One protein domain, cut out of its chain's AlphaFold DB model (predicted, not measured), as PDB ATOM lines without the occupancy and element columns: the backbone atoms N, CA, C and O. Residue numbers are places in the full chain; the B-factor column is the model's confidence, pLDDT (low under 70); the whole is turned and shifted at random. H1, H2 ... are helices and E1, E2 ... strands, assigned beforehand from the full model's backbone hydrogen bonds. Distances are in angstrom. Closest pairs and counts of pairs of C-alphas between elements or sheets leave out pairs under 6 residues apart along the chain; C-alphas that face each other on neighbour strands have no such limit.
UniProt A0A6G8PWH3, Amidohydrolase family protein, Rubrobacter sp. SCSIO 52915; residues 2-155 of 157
ATOM      1  N   ARG A   2     136.392 175.043 127.378       73.56
ATOM      2  CA  ARG A   2     135.065 175.057 126.712       73.56
ATOM      3  C   ARG A   2     135.000 175.963 125.479       73.56
ATOM      4  O   ARG A   2     134.342 175.624 124.507       73.56
ATOM      5  N   GLU A   3     135.687 177.100 125.529       85.62
ATOM      6  CA  GLU A   3     135.830 178.012 124.389       85.62
ATOM      7  C   GLU A   3     136.563 177.355 123.207       85.62
ATOM      8  O   GLU A   3     136.068 177.359 122.089       85.62
ATOM      9  N   ALA A   4     137.702 176.703 123.458       81.62
ATOM     10  CA  ALA A   4     138.467 176.005 122.423       81.62
ATOM     11  C   ALA A   4     137.658 174.867 121.774       81.62
ATOM     12  O   ALA A   4     137.689 174.708 120.559       81.62
ATOM     13  N   GLN A   5     136.868 174.132 122.561       81.00
ATOM     14  CA  GLN A   5     135.984 173.087 122.033       81.00
ATOM     15  C   GLN A   5     134.834 173.657 121.202       81.00
ATOM     16  O   GLN A   5     134.514 173.096 120.160       81.00
ATOM     17  N   ARG A   6     134.238 174.790 121.614       86.62
ATOM     18  CA  ARG A   6     133.232 175.503 120.803       86.62
ATOM     19  C   ARG A   6     133.796 175.967 119.460       86.62
ATOM     20  O   ARG A   6     133.069 175.993 118.478       86.62
ATOM     21  N   ARG A   7     135.096 176.256 119.410       93.31
ATOM     22  CA  ARG A   7     135.843 176.571 118.184       93.31
ATOM     23  C   ARG A   7     136.260 175.333 117.370       93.31
ATOM     24  O   ARG A   7     137.009 175.477 116.414       93.31
ATOM     25  N   GLY A   8     135.827 174.129 117.753       89.56
ATOM     26  CA  GLY A   8     136.140 172.880 117.048       89.56
ATOM     27  C   GLY A   8     137.532 172.307 117.331       89.56
ATOM     28  O   GLY A   8     137.930 171.333 116.697       89.56
ATOM     29  N   VAL A   9     138.284 172.871 118.282       92.38
ATOM     30  CA  VAL A   9     139.606 172.344 118.644       92.38
ATOM     31  C   VAL A   9     139.436 171.022 119.387       92.38
ATOM     32  O   VAL A   9     138.755 170.959 120.416       92.38
ATOM     33  N   SER A  10     140.102 169.978 118.894       83.81
ATOM     34  CA  SER A  10     140.184 168.688 119.578       83.81
ATOM     35  C   SER A  10     141.057 168.819 120.828       83.81
ATOM     36  O   SER A  10     142.280 168.728 120.774       83.81
ATOM     37  N   ILE A  11     140.419 169.099 121.966       84.31
ATOM     38  CA  ILE A  11     141.072 169.223 123.270       84.31
ATOM     39  C   ILE A  11     140.295 168.441 124.328       84.31
ATOM     40  O   ILE A  11     139.064 168.512 124.420       84.31
ATOM     41  N   THR A  12     141.038 167.713 125.156       78.94
ATOM     42  CA  THR A  12     140.522 166.982 126.315       78.94
ATOM     43  C   THR A  12     141.266 167.404 127.578       78.94
ATOM     44  O   THR A  12     142.286 168.085 127.503       78.94
ATOM     45  N   ALA A  13     140.679 167.111 128.733       78.56
ATOM     46  CA  ALA A  13     141.241 167.440 130.031       78.56
ATOM     47  C   ALA A  13     140.823 166.380 131.035       78.56
ATOM     48  O   ALA A  13     139.798 165.702 130.872       78.56
ATOM     49  N   GLU A  14     141.628 166.307 132.080       77.25
ATOM     50  CA  GLU A  14     141.435 165.414 133.195       77.25
ATOM     51  C   GLU A  14     141.372 166.153 134.519       77.25
ATOM     52  O   GLU A  14     141.780 167.309 134.641       77.25
ATOM     53  N   THR A  15     140.822 165.468 135.509       78.62
ATOM     54  CA  THR A  15     140.913 165.864 136.908       78.62
ATOM     55  C   THR A  15     141.155 164.621 137.749       78.62
ATOM     56  O   THR A  15     140.939 163.506 137.283       78.62
ATOM     57  N   CYS A  16     141.576 164.813 138.991       77.44
ATOM     58  CA  CYS A  16     141.826 163.752 139.954       77.44
ATOM     59  C   CYS A  16     140.792 163.822 141.085       77.44
ATOM     60  O   CYS A  16     140.327 164.918 141.409       77.44
ATOM     61  N   PRO A  17     140.470 162.699 141.757       80.31
ATOM     62  CA  PRO A  17     139.476 162.688 142.832       80.31
ATOM     63  C   PRO A  17     139.781 163.696 143.943       80.31
ATOM     64  O   PRO A  17     138.881 164.382 144.406       80.31
ATOM     65  N   HIS A  18     141.055 163.872 144.304       77.06
ATOM     66  CA  HIS A  18     141.468 164.820 145.343       77.06
ATOM     67  C   HIS A  18     141.192 166.291 144.991       77.06
ATOM     68  O   HIS A  18     141.066 167.102 145.896       77.06
ATOM     69  N   TYR A  19     141.042 166.651 143.711       77.12
ATOM     70  CA  TYR A  19     140.583 167.990 143.312       77.12
ATOM     71  C   TYR A  19     139.065 168.158 143.393       77.12
ATOM     72  O   TYR A  19     138.555 169.272 143.293       77.12
ATOM     73  N   LEU A  20     138.332 167.052 143.502       78.50
ATOM     74  CA  LEU A  20     136.877 167.039 143.582       78.50
ATOM     75  C   LEU A  20     136.385 166.908 145.024       78.50
ATOM     76  O   LEU A  20     135.320 167.444 145.333       78.50
ATOM     77  N   THR A  21     137.150 166.217 145.874       77.88
ATOM     78  CA  THR A  21     136.731 165.829 147.226       77.88
ATOM     79  C   THR A  21     137.507 166.498 148.356       77.88
ATOM     80  O   THR A  21     136.993 166.533 149.470       77.88
ATOM     81  N   LEU A  22     138.700 167.051 148.103       78.12
ATOM     82  CA  LEU A  22     139.481 167.767 149.116       78.12
ATOM     83  C   LEU A  22     139.474 169.277 148.856       78.12
ATOM     84  O   LEU A  22     139.479 169.730 147.711       78.12
ATOM     85  N   THR A  23     139.495 170.049 149.939       78.06
ATOM     86  CA  THR A  23     139.537 171.522 149.957       78.06
ATOM     87  C   THR A  23     140.759 172.009 150.730       78.06
ATOM     88  O   THR A  23     141.359 171.227 151.463       78.06
ATOM     89  N   ASP A  24     141.103 173.296 150.642       76.69
ATOM     90  CA  ASP A  24     142.207 173.870 151.432       76.69
ATOM     91  C   ASP A  24     142.048 173.591 152.943       76.69
ATOM     92  O   ASP A  24     143.016 173.269 153.627       76.69
ATOM     93  N   GLU A  25     140.812 173.582 153.457       76.94
ATOM     94  CA  GLU A  25     140.497 173.236 154.855       76.94
ATOM     95  C   GLU A  25     140.926 171.805 155.230       76.94
ATOM     96  O   GLU A  25     141.282 171.528 156.377       76.94
ATOM     97  N   SER A  26     140.941 170.887 154.258       76.44
ATOM     98  CA  SER A  26     141.373 169.501 154.466       76.44
ATOM     99  C   SER A  26     142.859 169.413 154.828       76.44
ATOM    100  O   SER A  26     143.275 168.443 155.462       76.44
ATOM    101  N   TYR A  27     143.658 170.439 154.510       75.38
ATOM    102  CA  TYR A  27     145.074 170.492 154.863       75.38
ATOM    103  C   TYR A  27     145.304 170.420 156.378       75.38
ATOM    104  O   TYR A  27     146.265 169.794 156.817       75.38
ATOM    105  N   HIS A  28     144.395 170.968 157.194       75.31
ATOM    106  CA  HIS A  28     144.512 170.923 158.656       75.31
ATOM    107  C   HIS A  28     144.449 169.502 159.233       75.31
ATOM    108  O   HIS A  28     145.002 169.253 160.300       75.31
ATOM    109  N   SER A  29     143.785 168.573 158.538       72.44
ATOM    110  CA  SER A  29     143.632 167.181 158.986       72.44
ATOM    111  C   SER A  29     144.563 166.210 158.259       72.44
ATOM    112  O   SER A  29     145.048 165.257 158.863       72.44
ATOM    113  N   VAL A  30     144.825 166.445 156.970       70.69
ATOM    114  CA  VAL A  30     145.636 165.560 156.116       70.69
ATOM    115  C   VAL A  30     147.121 165.941 156.136       70.69
ATOM    116  O   VAL A  30     147.987 165.082 155.961       70.69
ATOM    117  N   GLY A  31     147.427 167.220 156.351       71.31
ATOM    118  CA  GLY A  31     148.788 167.724 156.438       71.31
ATOM    119  C   GLY A  31     149.590 167.569 155.136       71.31
ATOM    120  O   GLY A  31     149.025 167.574 154.035       71.31
ATOM    121  N   PRO A  32     150.923 167.402 155.229       69.06
ATOM    122  CA  PRO A  32     151.824 167.442 154.075       69.06
ATOM    123  C   PRO A  32     151.570 166.363 153.009       69.06
ATOM    124  O   PRO A  32     151.969 166.524 151.856       69.06
ATOM    125  N   SER A  33     150.831 165.300 153.343       67.38
ATOM    126  CA  SER A  33     150.392 164.273 152.384       67.38
ATOM    127  C   SER A  33     149.472 164.814 151.278       67.38
ATOM    128  O   SER A  33     149.342 164.187 150.227       67.38
ATOM    129  N   MET A  34     148.853 165.981 151.486       72.19
ATOM    130  CA  MET A  34     148.026 166.676 150.494       72.19
ATOM    131  C   MET A  34     148.858 167.473 149.470       72.19
ATOM    132  O   MET A  34     148.319 168.010 148.505       72.19
ATOM    133  N   LYS A  35     150.186 167.530 149.630       69.62
ATOM    134  CA  LYS A  35     151.076 168.238 148.707       69.62
ATOM    135  C   LYS A  35     151.107 167.569 147.328       69.62
ATOM    136  O   LYS A  35     151.842 166.614 147.078       69.62
ATOM    137  N   ILE A  36     150.321 168.115 146.407       69.38
ATOM    138  CA  ILE A  36     150.189 167.697 145.005       69.38
ATOM    139  C   ILE A  36     150.303 168.945 144.115       69.38
ATOM    140  O   ILE A  36     150.150 170.066 144.594       69.38
ATOM    141  N   TYR A  37     150.644 168.774 142.832       67.31
ATOM    142  CA  TYR A  37     150.702 169.886 141.879       67.31
ATOM    143  C   TYR A  37     149.904 169.556 140.611       67.31
ATOM    144  O   TYR A  37     150.211 168.529 139.997       67.31
ATOM    145  N   PRO A  38     148.932 170.393 140.200       70.44
ATOM    146  CA  PRO A  38     148.502 171.650 140.840       70.44
ATOM    147  C   PRO A  38     147.986 171.463 142.285       70.44
ATOM    148  O   PRO A  38     147.613 170.342 142.639       70.44
ATOM    149  N   PRO A  39     148.034 172.502 143.143       64.75
ATOM    150  CA  PRO A  39     147.621 172.386 144.538       64.75
ATOM    151  C   PRO A  39     146.137 172.033 144.633       64.75
ATOM    152  O   PRO A  39     145.290 172.608 143.947       64.75
ATOM    153  N   SER A  40     145.826 171.046 145.465       61.00
ATOM    154  CA  SER A  40     144.454 170.667 145.783       61.00
ATOM    155  C   SER A  40     143.830 171.694 146.717       61.00
ATOM    156  O   SER A  40     144.448 172.014 147.725       61.00
ATOM    157  N   GLY A  41     142.617 172.149 146.395       53.03
ATOM    158  CA  GLY A  41     141.841 173.062 147.236       53.03
ATOM    159  C   GLY A  41     141.616 174.466 146.668       53.03
ATOM    160  O   GLY A  41     140.823 175.215 147.233       53.03
ATOM    161  N   ALA A  42     142.160 174.773 145.479       53.66
ATOM    162  CA  ALA A  42     141.821 176.004 144.768       53.66
ATOM    163  C   ALA A  42     140.283 176.180 144.680       53.66
ATOM    164  O   ALA A  42     139.599 175.247 144.234       53.66
ATOM    165  N   PRO A  43     139.732 177.365 145.023       43.25
ATOM    166  CA  PRO A  43     138.304 177.604 145.313       43.25
ATOM    167  C   PRO A  43     137.340 177.331 144.145       43.25
ATOM    168  O   PRO A  43     136.123 177.434 144.271       43.25
ATOM    169  N   THR A  44     137.875 176.977 142.979       45.66
ATOM    170  CA  THR A  44     137.132 176.658 141.759       45.66
ATOM    171  C   THR A  44     136.983 175.156 141.499       45.66
ATOM    172  O   THR A  44     136.333 174.775 140.523       45.66
ATOM    173  N   THR A  45     137.526 174.301 142.367       50.12
ATOM    174  CA  THR A  45     137.627 172.848 142.168       50.12
ATOM    175  C   THR A  45     136.913 172.129 143.306       50.12
ATOM    176  O   THR A  45     137.269 172.290 144.466       50.12
ATOM    177  N   GLY A  46     135.839 171.406 142.993       51.84
ATOM    178  CA  GLY A  46     135.105 170.620 143.981       51.84
ATOM    179  C   GLY A  46     133.737 170.181 143.476       51.84
ATOM    180  O   GLY A  46     133.029 170.948 142.827       51.84
ATOM    181  N   MET A  47     133.314 168.963 143.810       52.09
ATOM    182  CA  MET A  47     131.920 168.555 143.589       52.09
ATOM    183  C   MET A  47     130.950 169.392 144.441       52.09
ATOM    184  O   MET A  47     129.837 169.678 144.004       52.09
ATOM    185  N   ARG A  48     131.408 169.875 145.608       49.09
ATOM    186  CA  ARG A  48     130.678 170.799 146.495       49.09
ATOM    187  C   ARG A  48     130.476 172.207 145.927       49.09
ATOM    188  O   ARG A  48     129.522 172.865 146.319       49.09
ATOM    189  N   SER A  49     131.313 172.668 144.993       45.59
ATOM    190  CA  SER A  49     131.176 174.001 144.376       45.59
ATOM    191  C   SER A  49     130.207 174.021 143.183       45.59
ATOM    192  O   SER A  49     130.179 174.979 142.410       45.59
ATOM    193  N   GLY A  50     129.419 172.955 142.986       42.72
ATOM    194  CA  GLY A  50     128.406 172.867 141.927       42.72
ATOM    195  C   GLY A  50     128.977 172.688 140.515       42.72
ATOM    196  O   GLY A  50     128.224 172.477 139.562       42.72
ATOM    197  N   ARG A  51     130.307 172.687 140.347       49.59
ATOM    198  CA  ARG A  51     130.966 172.275 139.101       49.59
ATOM    199  C   ARG A  51     131.021 170.753 139.051       49.59
ATOM    200  O   ARG A  51     132.078 170.140 139.164       49.59
ATOM    201  N   GLY A  52     129.854 170.140 138.867       45.59
ATOM    202  CA  GLY A  52     129.759 168.721 138.559       45.59
ATOM    203  C   GLY A  52     130.647 168.381 137.361       45.59
ATOM    204  O   GLY A  52     130.845 169.208 136.466       45.59
ATOM    205  N   MET A  53     131.176 167.155 137.344       49.09
ATOM    206  CA  MET A  53     131.983 166.617 136.246       49.09
ATOM    207  C   MET A  53     131.303 166.975 134.915       49.09
ATOM    208  O   MET A  53     130.207 166.504 134.625       49.09
ATOM    209  N   GLY A  54     131.848 167.907 134.134       39.44
ATOM    210  CA  GLY A  54     131.245 168.233 132.839       39.44
ATOM    211  C   GLY A  54     131.335 167.018 131.911       39.44
ATOM    212  O   GLY A  54     131.955 166.014 132.255       39.44
ATOM    213  N   ARG A  55     130.929 167.161 130.646       36.16
ATOM    214  CA  ARG A  55     131.417 166.292 129.544       36.16
ATOM    215  C   ARG A  55     132.962 166.320 129.377       36.16
ATOM    216  O   ARG A  55     133.498 165.819 128.398       36.16
ATOM    217  N   TYR A  56     133.654 166.956 130.322       41.31
ATOM    218  CA  TYR A  56     134.992 167.530 130.288       41.31
ATOM    219  C   TYR A  56     135.831 167.157 131.519       41.31
ATOM    220  O   TYR A  56     136.875 167.756 131.732       41.31
ATOM    221  N   GLY A  57     135.380 166.200 132.331       33.53
ATOM    222  CA  GLY A  57     136.215 165.560 133.344       33.53
ATOM    223  C   GLY A  57     136.349 164.098 132.974       33.53
ATOM    224  O   GLY A  57     135.490 163.297 133.332       33.53
ATOM    225  N   LYS A  58     137.360 163.769 132.173       38.31
ATOM    226  CA  LYS A  58     137.823 162.384 132.089       38.31
ATOM    227  C   LYS A  58     138.769 162.160 133.269       38.31
ATOM    228  O   LYS A  58     139.377 163.111 133.749       38.31
ATOM    229  N   LEU A  59     138.892 160.932 133.747       37.56
ATOM    230  CA  LEU A  59     139.914 160.544 134.721       37.56
ATOM    231  C   LEU A  59     140.863 159.557 134.021       37.56
ATOM    232  O   LEU A  59     140.723 158.351 134.214       37.56
ATOM    233  N   PRO A  60     141.771 159.992 133.134       31.30
ATOM    234  CA  PRO A  60     142.791 159.122 132.597       31.30
ATOM    235  C   PRO A  60     144.035 159.103 133.502       31.30
ATOM    236  O   PRO A  60     144.450 160.106 134.066       31.30
ATOM    237  N   GLY A  61     144.642 157.922 133.615       32.09
ATOM    238  CA  GLY A  61     146.088 157.788 133.788       32.09
ATOM    239  C   GLY A  61     146.700 158.315 135.084       32.09
ATOM    240  O   GLY A  61     147.625 159.123 135.048       32.09
ATOM    241  N   LEU A  62     146.298 157.761 136.228       35.22
ATOM    242  CA  LEU A  62     147.143 157.792 137.420       35.22
ATOM    243  C   LEU A  62     148.507 157.192 137.074       35.22
ATOM    244  O   LEU A  62     148.606 155.999 136.801       35.22
ATOM    245  N   ARG A  63     149.567 157.999 137.129       30.34
ATOM    246  CA  ARG A  63     150.924 157.461 137.225       30.34
ATOM    247  C   ARG A  63     151.002 156.764 138.587       30.34
ATOM    248  O   ARG A  63     150.959 157.469 139.599       30.34
ATOM    249  N   PRO A  64     151.091 155.424 138.661       31.94
ATOM    250  CA  PRO A  64     151.311 154.757 139.931       31.94
ATOM    251  C   PRO A  64     152.660 155.255 140.443       31.94
ATOM    252  O   PRO A  64     153.661 155.192 139.725       31.94
ATOM    253  N   ARG A  65     152.698 155.803 141.653       41.19
ATOM    254  CA  ARG A  65     153.953 155.908 142.392       41.19
ATOM    255  C   ARG A  65     153.825 155.025 143.627       41.19
ATOM    256  O   ARG A  65     152.740 155.011 144.211       41.19
ATOM    257  N   PRO A  66     154.864 154.244 143.966       35.75
ATOM    258  CA  PRO A  66     154.832 153.365 145.126       35.75
ATOM    259  C   PRO A  66     154.393 154.128 146.377       35.75
ATOM    260  O   PRO A  66     154.695 155.315 146.519       35.75
ATOM    261  N   ALA A  67     153.692 153.443 147.281       40.72
ATOM    262  CA  ALA A  67     153.516 153.936 148.638       40.72
ATOM    263  C   ALA A  67     154.914 154.167 149.231       40.72
ATOM    264  O   ALA A  67     155.692 153.227 149.358       40.72
ATOM    265  N   HIS A  68     155.259 155.426 149.488       51.91
ATOM    266  CA  HIS A  68     156.554 155.790 150.052       51.91
ATOM    267  C   HIS A  68     156.596 155.489 151.553       51.91
ATOM    268  O   HIS A  68     155.559 155.504 152.226       51.91
ATOM    269  N   ASP A  69     157.804 155.254 152.067       44.75
ATOM    270  CA  ASP A  69     158.065 155.083 153.492       44.75
ATOM    271  C   ASP A  69     157.546 156.281 154.298       44.75
ATOM    272  O   ASP A  69     157.690 157.446 153.914       44.75
ATOM    273  N   ARG A  70     156.945 155.972 155.451       46.81
ATOM    274  CA  ARG A  70     156.263 156.909 156.361       46.81
ATOM    275  C   ARG A  70     157.096 158.157 156.688       46.81
ATOM    276  O   ARG A  70     156.557 159.257 156.747       46.81
ATOM    277  N   ALA A  71     158.410 157.977 156.817       43.88
ATOM    278  CA  ALA A  71     159.366 159.024 157.163       43.88
ATOM    279  C   ALA A  71     159.456 160.158 156.121       43.88
ATOM    280  O   ALA A  71     159.734 161.296 156.483       43.88
ATOM    281  N   GLU A  72     159.187 159.888 154.838       45.00
ATOM    282  CA  GLU A  72     159.282 160.902 153.773       45.00
ATOM    283  C   GLU A  72     157.961 161.662 153.521       45.00
ATOM    284  O   GLU A  72     157.954 162.704 152.859       45.00
ATOM    285  N   ALA A  73     156.836 161.155 154.039       48.28
ATOM    286  CA  ALA A  73     155.515 161.788 153.936       48.28
ATOM    287  C   ALA A  73     155.232 162.787 155.078       48.28
ATOM    288  O   ALA A  73     154.344 163.629 154.948       48.28
ATOM    289  N   GLU A  74     155.992 162.694 156.175       47.28
ATOM    290  CA  GLU A  74     155.857 163.503 157.398       47.28
ATOM    291  C   GLU A  74     156.912 164.624 157.507       47.28
ATOM    292  O   GLU A  74     156.943 165.360 158.491       47.28
ATOM    293  N   GLY A  75     157.773 164.788 156.494       50.31
ATOM    294  CA  GLY A  75     158.760 165.870 156.462       50.31
ATOM    295  C   GLY A  75     158.116 167.270 156.463       50.31
ATOM    296  O   GLY A  75     156.983 167.423 155.994       50.31
ATOM    297  N   PRO A  76     158.824 168.313 156.948       45.31
ATOM    298  CA  PRO A  76     158.345 169.699 156.908       45.31
ATOM    299  C   PRO A  76     157.926 170.087 155.485       45.31
ATOM    300  O   PRO A  76     158.454 169.526 154.528       45.31
ATOM    301  N   GLY A  77     156.971 171.015 155.344       50.94
ATOM    302  CA  GLY A  77     156.157 171.245 154.135       50.94
ATOM    303  C   GLY A  77     156.872 171.170 152.776       50.94
ATOM    304  O   GLY A  77     156.298 170.672 151.806       50.94
ATOM    305  N   ASP A  78     158.146 171.549 152.692       47.50
ATOM    306  CA  ASP A  78     158.954 171.506 151.467       47.50
ATOM    307  C   ASP A  78     159.582 170.130 151.172       47.50
ATOM    308  O   ASP A  78     159.730 169.759 150.005       47.50
ATOM    309  N   ALA A  79     159.843 169.329 152.204       45.12
ATOM    310  CA  ALA A  79     160.387 167.974 152.134       45.12
ATOM    311  C   ALA A  79     159.317 166.896 151.903       45.12
ATOM    312  O   ALA A  79     159.627 165.844 151.343       45.12
ATOM    313  N   ALA A  80     158.057 167.161 152.272       46.97
ATOM    314  CA  ALA A  80     156.967 166.216 152.052       46.97
ATOM    315  C   ALA A  80     156.825 165.859 150.565       46.97
ATOM    316  O   ALA A  80     156.691 166.737 149.696       46.97
ATOM    317  N   ARG A  81     156.900 164.558 150.266       48.28
ATOM    318  CA  ARG A  81     156.786 164.018 148.906       48.28
ATOM    319  C   ARG A  81     155.332 163.708 148.540       48.28
ATOM    320  O   ARG A  81     154.471 163.494 149.383       48.28
ATOM    321  N   ARG A  82     155.064 163.757 147.233       49.59
ATOM    322  CA  ARG A  82     153.725 163.908 146.639       49.59
ATOM    323  C   ARG A  82     152.828 162.694 146.890       49.59
ATOM    324  O   ARG A  82     153.200 161.579 146.532       49.59
ATOM    325  N   GLY A  83     151.627 162.926 147.416       49.44
ATOM    326  CA  GLY A  83     150.614 161.890 147.609       49.44
ATOM    327  C   GLY A  83     149.871 161.548 146.313       49.44
ATOM    328  O   GLY A  83     149.364 162.421 145.622       49.44
ATOM    329  N   GLY A  84     149.770 160.267 145.969       53.41
ATOM    330  CA  GLY A  84     148.886 159.776 144.912       53.41
ATOM    331  C   GLY A  84     148.442 158.367 145.267       53.41
ATOM    332  O   GLY A  84     149.283 157.493 145.443       53.41
ATOM    333  N   ARG A  85     147.135 158.138 145.432       64.69
ATOM    334  CA  ARG A  85     146.599 156.831 145.846       64.69
ATOM    335  C   ARG A  85     145.629 156.307 144.793       64.69
ATOM    336  O   ARG A  85     144.519 156.813 144.657       64.69
ATOM    337  N   VAL A  86     146.079 155.300 144.045       71.12
ATOM    338  CA  VAL A  86     145.289 154.624 143.000       71.12
ATOM    339  C   VAL A  86     144.166 153.795 143.617       71.12
ATOM    340  O   VAL A  86     143.032 153.839 143.154       71.12
ATOM    341  N   GLU A  87     144.473 153.097 144.709       77.56
ATOM    342  CA  GLU A  87     143.557 152.191 145.407       77.56
ATOM    343  C   GLU A  87     142.274 152.889 145.883       77.56
ATOM    344  O   GLU A  87     141.176 152.352 145.755       77.56
ATOM    345  N   THR A  88     142.389 154.119 146.387       82.00
ATOM    346  CA  THR A  88     141.254 154.854 146.959       82.00
ATOM    347  C   THR A  88     140.421 155.594 145.916       82.00
ATOM    348  O   THR A  88     139.387 156.150 146.270       82.00
ATOM    349  N   MET A  89     140.825 155.612 144.639       84.50
ATOM    350  CA  MET A  89     140.113 156.356 143.596       84.50
ATOM    351  C   MET A  89     138.667 155.879 143.438       84.50
ATOM    352  O   MET A  89     137.748 156.691 143.515       84.50
ATOM    353  N   VAL A  90     138.458 154.577 143.220       88.62
ATOM    354  CA  VAL A  90     137.111 154.031 142.995       88.62
ATOM    355  C   VAL A  90     136.236 154.181 144.247       88.62
ATOM    356  O   VAL A  90     135.163 154.762 144.109       88.62
ATOM    357  N   PRO A  91     136.669 153.780 145.462       88.94
ATOM    358  CA  PRO A  91     135.853 153.942 146.668       88.94
ATOM    359  C   PRO A  91     135.443 155.393 146.949       88.94
ATOM    360  O   PRO A  91     134.283 155.653 147.251       88.94
ATOM    361  N   VAL A  92     136.368 156.351 146.804       87.56
ATOM    362  CA  VAL A  92     136.068 157.774 147.027       87.56
ATOM    363  C   VAL A  92     135.030 158.269 146.025       87.56
ATOM    364  O   VAL A  92     134.062 158.905 146.419       87.56
ATOM    365  N   MET A  93     135.182 157.946 144.740       88.69
ATOM    366  CA  MET A  93     134.229 158.396 143.723       88.69
ATOM    367  C   MET A  93     132.875 157.678 143.812       88.69
ATOM    368  O   MET A  93     131.853 158.265 143.467       88.69
ATOM    369  N   VAL A  94     132.843 156.432 144.292       91.50
ATOM    370  CA  VAL A  94     131.593 155.719 144.588       91.50
ATOM    371  C   VAL A  94     130.843 156.399 145.731       91.50
ATOM    372  O   VAL A  94     129.631 156.552 145.619       91.50
ATOM    373  N   ASN A  95     131.523 156.888 146.775       90.56
ATOM    374  CA  ASN A  95     130.855 157.680 147.815       90.56
ATOM    375  C   ASN A  95     130.154 158.911 147.225       90.56
ATOM    376  O   ASN A  95     129.018 159.194 147.588       90.56
ATOM    377  N   GLU A  96     130.767 159.596 146.255       89.56
ATOM    378  CA  GLU A  96     130.135 160.736 145.573       89.56
ATOM    379  C   GLU A  96     128.861 160.341 144.804       89.56
ATOM    380  O   GLU A  96     127.925 161.139 144.697       89.56
ATOM    381  N   VAL A  97     128.808 159.111 144.280       91.44
ATOM    382  CA  VAL A  97     127.605 158.543 143.653       91.44
ATOM    383  C   VAL A  97     126.542 158.227 144.704       91.44
ATOM    384  O   VAL A  97     125.390 158.622 144.542       91.44
ATOM    385  N   LEU A  98     126.925 157.567 145.800       91.38
ATOM    386  CA  LEU A  98     126.019 157.222 146.901       91.38
ATOM    387  C   LEU A  98     125.443 158.464 147.598       91.38
ATOM    388  O   LEU A  98     124.305 158.443 148.056       91.38
ATOM    389  N   GLU A  99     126.199 159.560 147.638       90.25
ATOM    390  CA  GLU A  99     125.764 160.854 148.172       90.25
ATOM    391  C   GLU A  99     125.007 161.715 147.137       90.25
ATOM    392  O   GLU A  99     124.705 162.880 147.395       90.25
ATOM    393  N   GLY A 100     124.694 161.164 145.958       88.44
ATOM    394  CA  GLY A 100     123.837 161.794 144.949       88.44
ATOM    395  C   GLY A 100     124.484 162.935 144.157       88.44
ATOM    396  O   GLY A 100     123.798 163.633 143.410       88.44
ATOM    397  N   ARG A 101     125.803 163.143 144.271       86.06
ATOM    398  CA  ARG A 101     126.527 164.207 143.546       86.06
ATOM    399  C   ARG A 101     126.878 163.826 142.106       86.06
ATOM    400  O   ARG A 101     127.240 164.685 141.296       86.06
ATOM    401  N   MET A 102     126.773 162.543 141.768       86.81
ATOM    402  CA  MET A 102     127.076 161.976 140.456       86.81
ATOM    403  C   MET A 102     126.240 160.719 140.196       86.81
ATOM    404  O   MET A 102     125.916 159.999 141.129       86.81
ATOM    405  N   SER A 103     125.933 160.414 138.930       90.56
ATOM    406  CA  SER A 103     125.332 159.125 138.564       90.56
ATOM    407  C   SER A 103     126.395 158.042 138.338       90.56
ATOM    408  O   SER A 103     127.522 158.339 137.925       90.56
ATOM    409  N   ALA A 104     126.036 156.778 138.559       91.81
ATOM    410  CA  ALA A 104     126.938 155.644 138.354       91.81
ATOM    411  C   ALA A 104     127.409 155.529 136.891       91.81
ATOM    412  O   ALA A 104     128.578 155.248 136.633       91.81
ATOM    413  N   GLU A 105     126.540 155.830 135.926       92.00
ATOM    414  CA  GLU A 105     126.849 155.817 134.490       92.00
ATOM    415  C   GLU A 105     127.901 156.868 134.151       92.00
ATOM    416  O   GLU A 105     128.811 156.633 133.357       92.00
ATOM    417  N   LYS A 106     127.807 158.042 134.781       89.31
ATOM    418  CA  LYS A 106     128.771 159.121 134.589       89.31
ATOM    419  C   LYS A 106     130.136 158.763 135.162       89.31
ATOM    420  O   LYS A 106     131.150 159.095 134.548       89.31
ATOM    421  N   LEU A 107     130.160 158.068 136.300       90.44
ATOM    422  CA  LEU A 107     131.387 157.530 136.873       90.44
ATOM    423  C   LEU A 107     132.004 156.454 135.965       90.44
ATOM    424  O   LEU A 107     133.185 156.546 135.630       90.44
ATOM    425  N   ALA A 108     131.203 155.487 135.507       92.25
ATOM    426  CA  ALA A 108     131.638 154.428 134.596       92.25
ATOM    427  C   ALA A 108     132.175 154.998 133.273       92.25
ATOM    428  O   ALA A 108     133.228 154.581 132.790       92.25
ATOM    429  N   TRP A 109     131.515 156.018 132.720       91.38
ATOM    430  CA  TRP A 109     132.001 156.722 131.540       91.38
ATOM    431  C   TRP A 109     133.330 157.441 131.803       91.38
ATOM    432  O   TRP A 109     134.245 157.346 130.988       91.38
ATOM    433  N   ALA A 110     133.469 158.145 132.931       86.62
ATOM    434  CA  ALA A 110     134.663 158.937 133.229       86.62
ATOM    435  C   ALA A 110     135.907 158.081 133.518       86.62
ATOM    436  O   ALA A 110     137.007 158.479 133.129       86.62
ATOM    437  N   LEU A 111     135.733 156.935 134.186       88.38
ATOM    438  CA  LEU A 111     136.824 156.035 134.576       88.38
ATOM    439  C   LEU A 111     137.115 154.930 133.554       88.38
ATOM    440  O   LEU A 111     138.239 154.442 133.508       88.38
ATOM    441  N   SER A 112     136.130 154.534 132.743       92.56
ATOM    442  CA  SER A 112     136.254 153.397 131.823       92.56
ATOM    443  C   SER A 112     136.029 153.815 130.369       92.56
ATOM    444  O   SER A 112     136.991 154.109 129.658       92.56
ATOM    445  N   GLU A 113     134.777 153.880 129.906       93.69
ATOM    446  CA  GLU A 113     134.459 154.010 128.476       93.69
ATOM    447  C   GLU A 113     135.074 155.263 127.829       93.69
ATOM    448  O   GLU A 113     135.686 155.197 126.761       93.69
ATOM    449  N   GLY A 114     134.939 156.423 128.472       89.38
ATOM    450  CA  GLY A 114     135.431 157.702 127.968       89.38
ATOM    451  C   GLY A 114     136.954 157.747 127.841       89.38
ATOM    452  O   GLY A 114     137.462 158.374 126.903       89.38
ATOM    453  N   THR A 115     137.663 157.064 128.742       88.12
ATOM    454  CA  THR A 115     139.122 156.891 128.719       88.12
ATOM    455  C   THR A 115     139.533 155.899 127.633       88.12
ATOM    456  O   THR A 115     140.396 156.215 126.817       88.12
ATOM    457  N   ALA A 116     138.850 154.755 127.527       92.88
ATOM    458  CA  ALA A 116     139.105 153.778 126.472       92.88
ATOM    459  C   ALA A 116     138.900 154.376 125.070       92.88
ATOM    460  O   ALA A 116     139.725 154.176 124.186       92.88
ATOM    461  N   ARG A 117     137.850 155.183 124.868       92.44
ATOM    462  CA  ARG A 117     137.628 155.903 123.603       92.44
ATOM    463  C   ARG A 117     138.717 156.932 123.307       92.44
ATOM    464  O   ARG A 117     139.081 157.093 122.150       92.44
ATOM    465  N   LEU A 118     139.222 157.632 124.329       87.38
ATOM    466  CA  LEU A 118     140.268 158.646 124.153       87.38
ATOM    467  C   LEU A 118     141.574 158.034 123.640       87.38
ATOM    468  O   LEU A 118     142.216 158.612 122.772       87.38
ATOM    469  N   TYR A 119     141.933 156.868 124.169       89.69
ATOM    470  CA  TYR A 119     143.169 156.173 123.818       89.69
ATOM    471  C   TYR A 119     142.992 155.121 122.713       89.69
ATOM    472  O   TYR A 119     143.898 154.326 122.486       89.69
ATOM    473  N   GLY A 120     141.841 155.088 122.029       93.56
ATOM    474  CA  GLY A 120     141.595 154.144 120.931       93.56
ATOM    475  C   GLY A 120     141.490 152.674 121.357       93.56
ATOM    476  O   GLY A 120     141.692 151.783 120.543       93.56
ATOM    477  N   LEU A 121     141.178 152.407 122.628       95.44
ATOM    478  CA  LEU A 121     141.055 151.059 123.199       95.44
ATOM    479  C   LEU A 121     139.614 150.518 123.172       95.44
ATOM    480  O   LEU A 121     139.387 149.334 123.419       95.44
ATOM    481  N   TYR A 122     138.627 151.371 122.904       95.12
ATOM    482  CA  TYR A 122     137.226 150.969 122.761       95.12
ATOM    483  C   TYR A 122     136.993 150.277 121.397       95.12
ATOM    484  O   TYR A 122     137.498 150.780 120.395       95.12
ATOM    485  N   PRO A 123     136.198 149.189 121.302       95.62
ATOM    486  CA  PRO A 123     135.358 148.605 122.354       95.62
ATOM    487  C   PRO A 123     136.042 147.544 123.222       95.62
ATOM    488  O   PRO A 123     135.424 147.074 124.173       95.62
ATOM    489  N   ARG A 124     137.289 147.157 122.927       96.88
ATOM    490  CA  ARG A 124     137.970 146.067 123.640       96.88
ATOM    491  C   ARG A 124     138.128 146.343 125.141       96.88
ATOM    492  O   ARG A 124     137.962 145.427 125.936       96.88
ATOM    493  N   LYS A 125     138.411 147.592 125.528       95.69
ATOM    494  CA  LYS A 125     138.457 148.065 126.922       95.69
ATOM    495  C   LYS A 125     137.307 149.020 127.231       95.69
ATOM    496  O   LYS A 125     136.810 149.725 126.351       95.69
ATOM    497  N   GLY A 126     136.928 149.082 128.507       92.81
ATOM    498  CA  GLY A 126     135.934 150.027 129.016       92.81
ATOM    499  C   GLY A 126     134.512 149.773 128.515       92.81
ATOM    500  O   GLY A 126     133.738 150.720 128.402       92.81
ATOM    501  N   SER A 127     134.175 148.523 128.178       95.56
ATOM    502  CA  SER A 127     132.818 148.128 127.801       95.56
ATOM    503  C   SER A 127     132.475 146.733 128.325       95.56
ATOM    504  O   SER A 127     133.353 145.886 128.455       95.56
ATOM    505  N   VAL A 128     131.194 146.501 128.623       95.69
ATOM    506  CA  VAL A 128     130.666 145.190 129.030       95.69
ATOM    507  C   VAL A 128     129.840 144.647 127.872       95.69
ATOM    508  O   VAL A 128     128.654 144.946 127.743       95.69
ATOM    509  N   ARG A 129     130.495 143.924 126.962       94.06
ATOM    510  CA  ARG A 129     129.856 143.356 125.768       94.06
ATOM    511  C   ARG A 129     130.618 142.139 125.237       94.06
ATOM    512  O   ARG A 129     131.818 142.030 125.489       94.06
ATOM    513  N   PRO A 130     129.972 141.270 124.438       97.06
ATOM    514  CA  PRO A 130     130.666 140.182 123.756       97.06
ATOM    515  C   PRO A 130     131.851 140.690 122.924       97.06
ATOM    516  O   PRO A 130     131.725 141.681 122.200       97.06
ATOM    517  N   GLY A 131     132.994 140.011 123.042       95.31
ATOM    518  CA  GLY A 131     134.240 140.355 122.346       95.31
ATOM    519  C   GLY A 131     135.103 141.432 123.019       95.31
ATOM    520  O   GLY A 131     136.204 141.688 122.536       95.31
ATOM    521  N   ALA A 132     134.646 142.058 124.110       97.25
ATOM    522  CA  ALA A 132     135.495 142.896 124.958       97.25
ATOM    523  C   ALA A 132     136.308 142.047 125.951       97.25
ATOM    524  O   ALA A 132     135.950 140.903 126.241       97.25
ATOM    525  N   ASP A 133     137.389 142.616 126.488       97.50
ATOM    526  CA  ASP A 133     138.136 141.982 127.574       97.50
ATOM    527  C   ASP A 133     137.271 141.958 128.854       97.50
ATOM    528  O   ASP A 133     136.525 142.900 129.131       97.50
ATOM    529  N   ALA A 134     137.380 140.892 129.652       96.62
ATOM    530  CA  ALA A 134     136.564 140.667 130.852       96.62
ATOM    531  C   ALA A 134     137.024 141.491 132.079       96.62
ATOM    532  O   ALA A 134     137.162 140.965 133.184       96.62
ATOM    533  N   ASP A 135     137.265 142.789 131.889       95.25
ATOM    534  CA  ASP A 135     137.701 143.712 132.941       95.25
ATOM    535  C   ASP A 135     136.489 144.247 133.719       95.25
ATOM    536  O   ASP A 135     135.850 145.224 133.319       95.25
ATOM    537  N   LEU A 136     136.162 143.607 134.843       94.56
ATOM    538  CA  LEU A 136     135.015 143.963 135.681       94.56
ATOM    539  C   LEU A 136     135.453 144.300 137.108       94.56
ATOM    540  O   LEU A 136     136.381 143.709 137.652       94.56
ATOM    541  N   THR A 137     134.763 145.251 137.737       92.38
ATOM    542  CA  THR A 137     134.925 145.577 139.161       92.38
ATOM    543  C   THR A 137     133.576 145.462 139.850       92.38
ATOM    544  O   THR A 137     132.623 146.139 139.467       92.38
ATOM    545  N   LEU A 138     133.501 144.609 140.871       92.44
ATOM    546  CA  LEU A 138     132.339 144.498 141.746       92.44
ATOM    547  C   LEU A 138     132.513 145.444 142.932       92.44
ATOM    548  O   LEU A 138     133.552 145.443 143.590       92.44
ATOM    549  N   VAL A 139     131.488 146.247 143.195       90.88
ATOM    550  CA  VAL A 139     131.469 147.215 144.290       90.88
ATOM    551  C   VAL A 139     130.289 146.890 145.191       90.88
ATOM    552  O   VAL A 139     129.154 146.854 144.725       90.88
ATOM    553  N   ASP A 140     130.565 146.665 146.473       92.00
ATOM    554  CA  ASP A 140     129.539 146.539 147.507       92.00
ATOM    555  C   ASP A 140     129.157 147.942 148.021       92.00
ATOM    556  O   ASP A 140     129.985 148.586 148.672       92.00
ATOM    557  N   PRO A 141     127.935 148.440 147.744       87.88
ATOM    558  CA  PRO A 141     127.509 149.771 148.170       87.88
ATOM    559  C   PRO A 141     127.244 149.872 149.680       87.88
ATOM    560  O   PRO A 141     127.195 150.981 150.213       87.88
ATOM    561  N   ALA A 142     127.058 148.747 150.379       88.38
ATOM    562  CA  ALA A 142     126.850 148.721 151.826       88.38
ATOM    563  C   ALA A 142     128.173 148.630 152.607       88.38
ATOM    564  O   ALA A 142     128.233 149.008 153.782       88.38
ATOM    565  N   GLY A 143     129.239 148.158 151.956       87.75
ATOM    566  CA  GLY A 143     130.557 147.985 152.547       87.75
ATOM    567  C   GLY A 143     131.189 149.307 152.992       87.75
ATOM    568  O   GLY A 143     131.282 150.269 152.232       87.75
ATOM    569  N   ARG A 144     131.686 149.357 154.234       86.56
ATOM    570  CA  ARG A 144     132.397 150.524 154.785       86.56
ATOM    571  C   ARG A 144     133.817 150.171 155.187       86.56
ATOM    572  O   ARG A 144     134.063 149.153 155.833       86.56
ATOM    573  N   ARG A 145     134.755 151.052 154.844       85.44
ATOM    574  CA  ARG A 145     136.167 150.934 155.221       85.44
ATOM    575  C   ARG A 145     136.706 152.275 155.692       85.44
ATOM    576  O   ARG A 145     136.364 153.313 155.135       85.44
ATOM    577  N   SER A 146     137.562 152.237 156.706       84.44
ATOM    578  CA  SER A 146     138.360 153.381 157.139       84.44
ATOM    579  C   SER A 146     139.777 153.196 156.610       84.44
ATOM    580  O   SER A 146     140.425 152.194 156.914       84.44
ATOM    581  N   CYS A 147     140.238 154.138 155.791       78.88
ATOM    582  CA  CYS A 147     141.563 154.102 155.185       78.88
ATOM    583  C   CYS A 147     142.508 155.063 155.902       78.88
ATOM    584  O   CYS A 147     142.238 156.257 156.009       78.88
ATOM    585  N   ARG A 148     143.634 154.528 156.371       72.94
ATOM    586  CA  ARG A 148     144.750 155.270 156.965       72.94
ATOM    587  C   ARG A 148     146.028 154.971 156.191       72.94
ATOM    588  O   ARG A 148     146.065 154.081 155.346       72.94
ATOM    589  N   THR A 149     147.111 155.674 156.514       63.59
ATOM    590  CA  THR A 149     148.438 155.396 155.939       63.59
ATOM    591  C   THR A 149     148.870 153.941 156.151       63.59
ATOM    592  O   THR A 149     149.530 153.380 155.287       63.59
ATOM    593  N   SER A 150     148.451 153.316 157.255       63.16
ATOM    594  CA  SER A 150     148.724 151.910 157.580       63.16
ATOM    595  C   SER A 150     147.834 150.894 156.849       63.16
ATOM    596  O   SER A 150     147.984 149.701 157.085       63.16
ATOM    597  N   GLY A 151     146.897 151.340 156.003       67.56
ATOM    598  CA  GLY A 151     145.985 150.484 155.239       67.56
ATOM    599  C   GLY A 151     144.503 150.796 155.468       67.56
ATOM    600  O   GLY A 151     144.140 151.676 156.253       67.56
ATOM    601  N   CYS A 152     143.640 150.062 154.762       75.00
ATOM    602  CA  CYS A 152     142.184 150.172 154.859       75.00
ATOM    603  C   CYS A 152     141.592 148.992 155.638       75.00
ATOM    604  O   CYS A 152     141.678 147.847 155.197       75.00
ATOM    605  N   THR A 153     140.935 149.271 156.762       81.06
ATOM    606  CA  THR A 153     140.242 148.258 157.575       81.06
ATOM    607  C   THR A 153     138.726 148.385 157.422       81.06
ATOM    608  O   THR A 153     138.239 149.499 157.204       81.06
ATOM    609  N   PRO A 154     137.949 147.292 157.556       81.12
ATOM    610  CA  PRO A 154     136.497 147.382 157.697       81.12
ATOM    611  C   PRO A 154     136.135 148.357 158.822       81.12
ATOM    612  O   PRO A 154     136.795 148.378 159.860       81.12
ATOM    613  N   SER A 155     135.126 149.196 158.601       72.44
ATOM    614  CA  SER A 155     134.613 150.099 159.633       72.44
ATOM    615  C   SER A 155     133.296 149.546 160.155       72.44
ATOM    616  O   SER A 155     132.303 149.536 159.431       72.44
TER     617      SER A 155
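What this domain is: This is residues 2 to 155 of the 157 residues of the protein "Amidohydrolase family protein" of Rubrobacter sp. SCSIO 52915 (UniProt A0A6G8PWH3). Little regular structure: a strand hairpin, E1-E2, and a helical hairpin, H5-H6, sit among long loops; residues 3 to 10 stick out. Of 154 printed residues, 58 are in named elements, mostly helix: H1 to H6, then antiparallel E1, E2. It is compact, radius of gyration of the C-alphas 17.1 A, spanning 48 by 40 by 29 A.

Where its parts are: E1 is residues 145 to 148; E2, 151 to 154, ends at C-alpha (136.497, 147.382, 157.697). H6 is 104 to 118, 19.7 A; H5, 89 to 98, 14.5 A; H4, 70 to 73; H3, 24 to 34, 9.3 A; H2, 17 to 21; H1, 2 to 6, begins at C-alpha (135.065, 175.057, 126.712).

How they stand to each other: E1 and E2 are an antiparallel hairpin; N 146 and O 153 are 2.9 A apart. H5 and H6, a hairpin, touch, H6 with residues 104 to 107 alone, at a steep tilt of 41 degrees, opposite ways; closest C-alphas, Val 97 and Ala 104, 6.1 A. H2 and H5 only just touch, with 3 pairs of C-alphas within 8 A, closest Pro 17 and Met 89, 6.4 A. H3 has 2 of 7 O i to N i+4 pairs within hydrogen-bond range, 4 of 8 O i to N i+3.

The domain as a whole: No cut; links H3 to H4, H4 to H5 and H6 to E1 are long. Residues 39 to 85 are among those with pLDDT under 70.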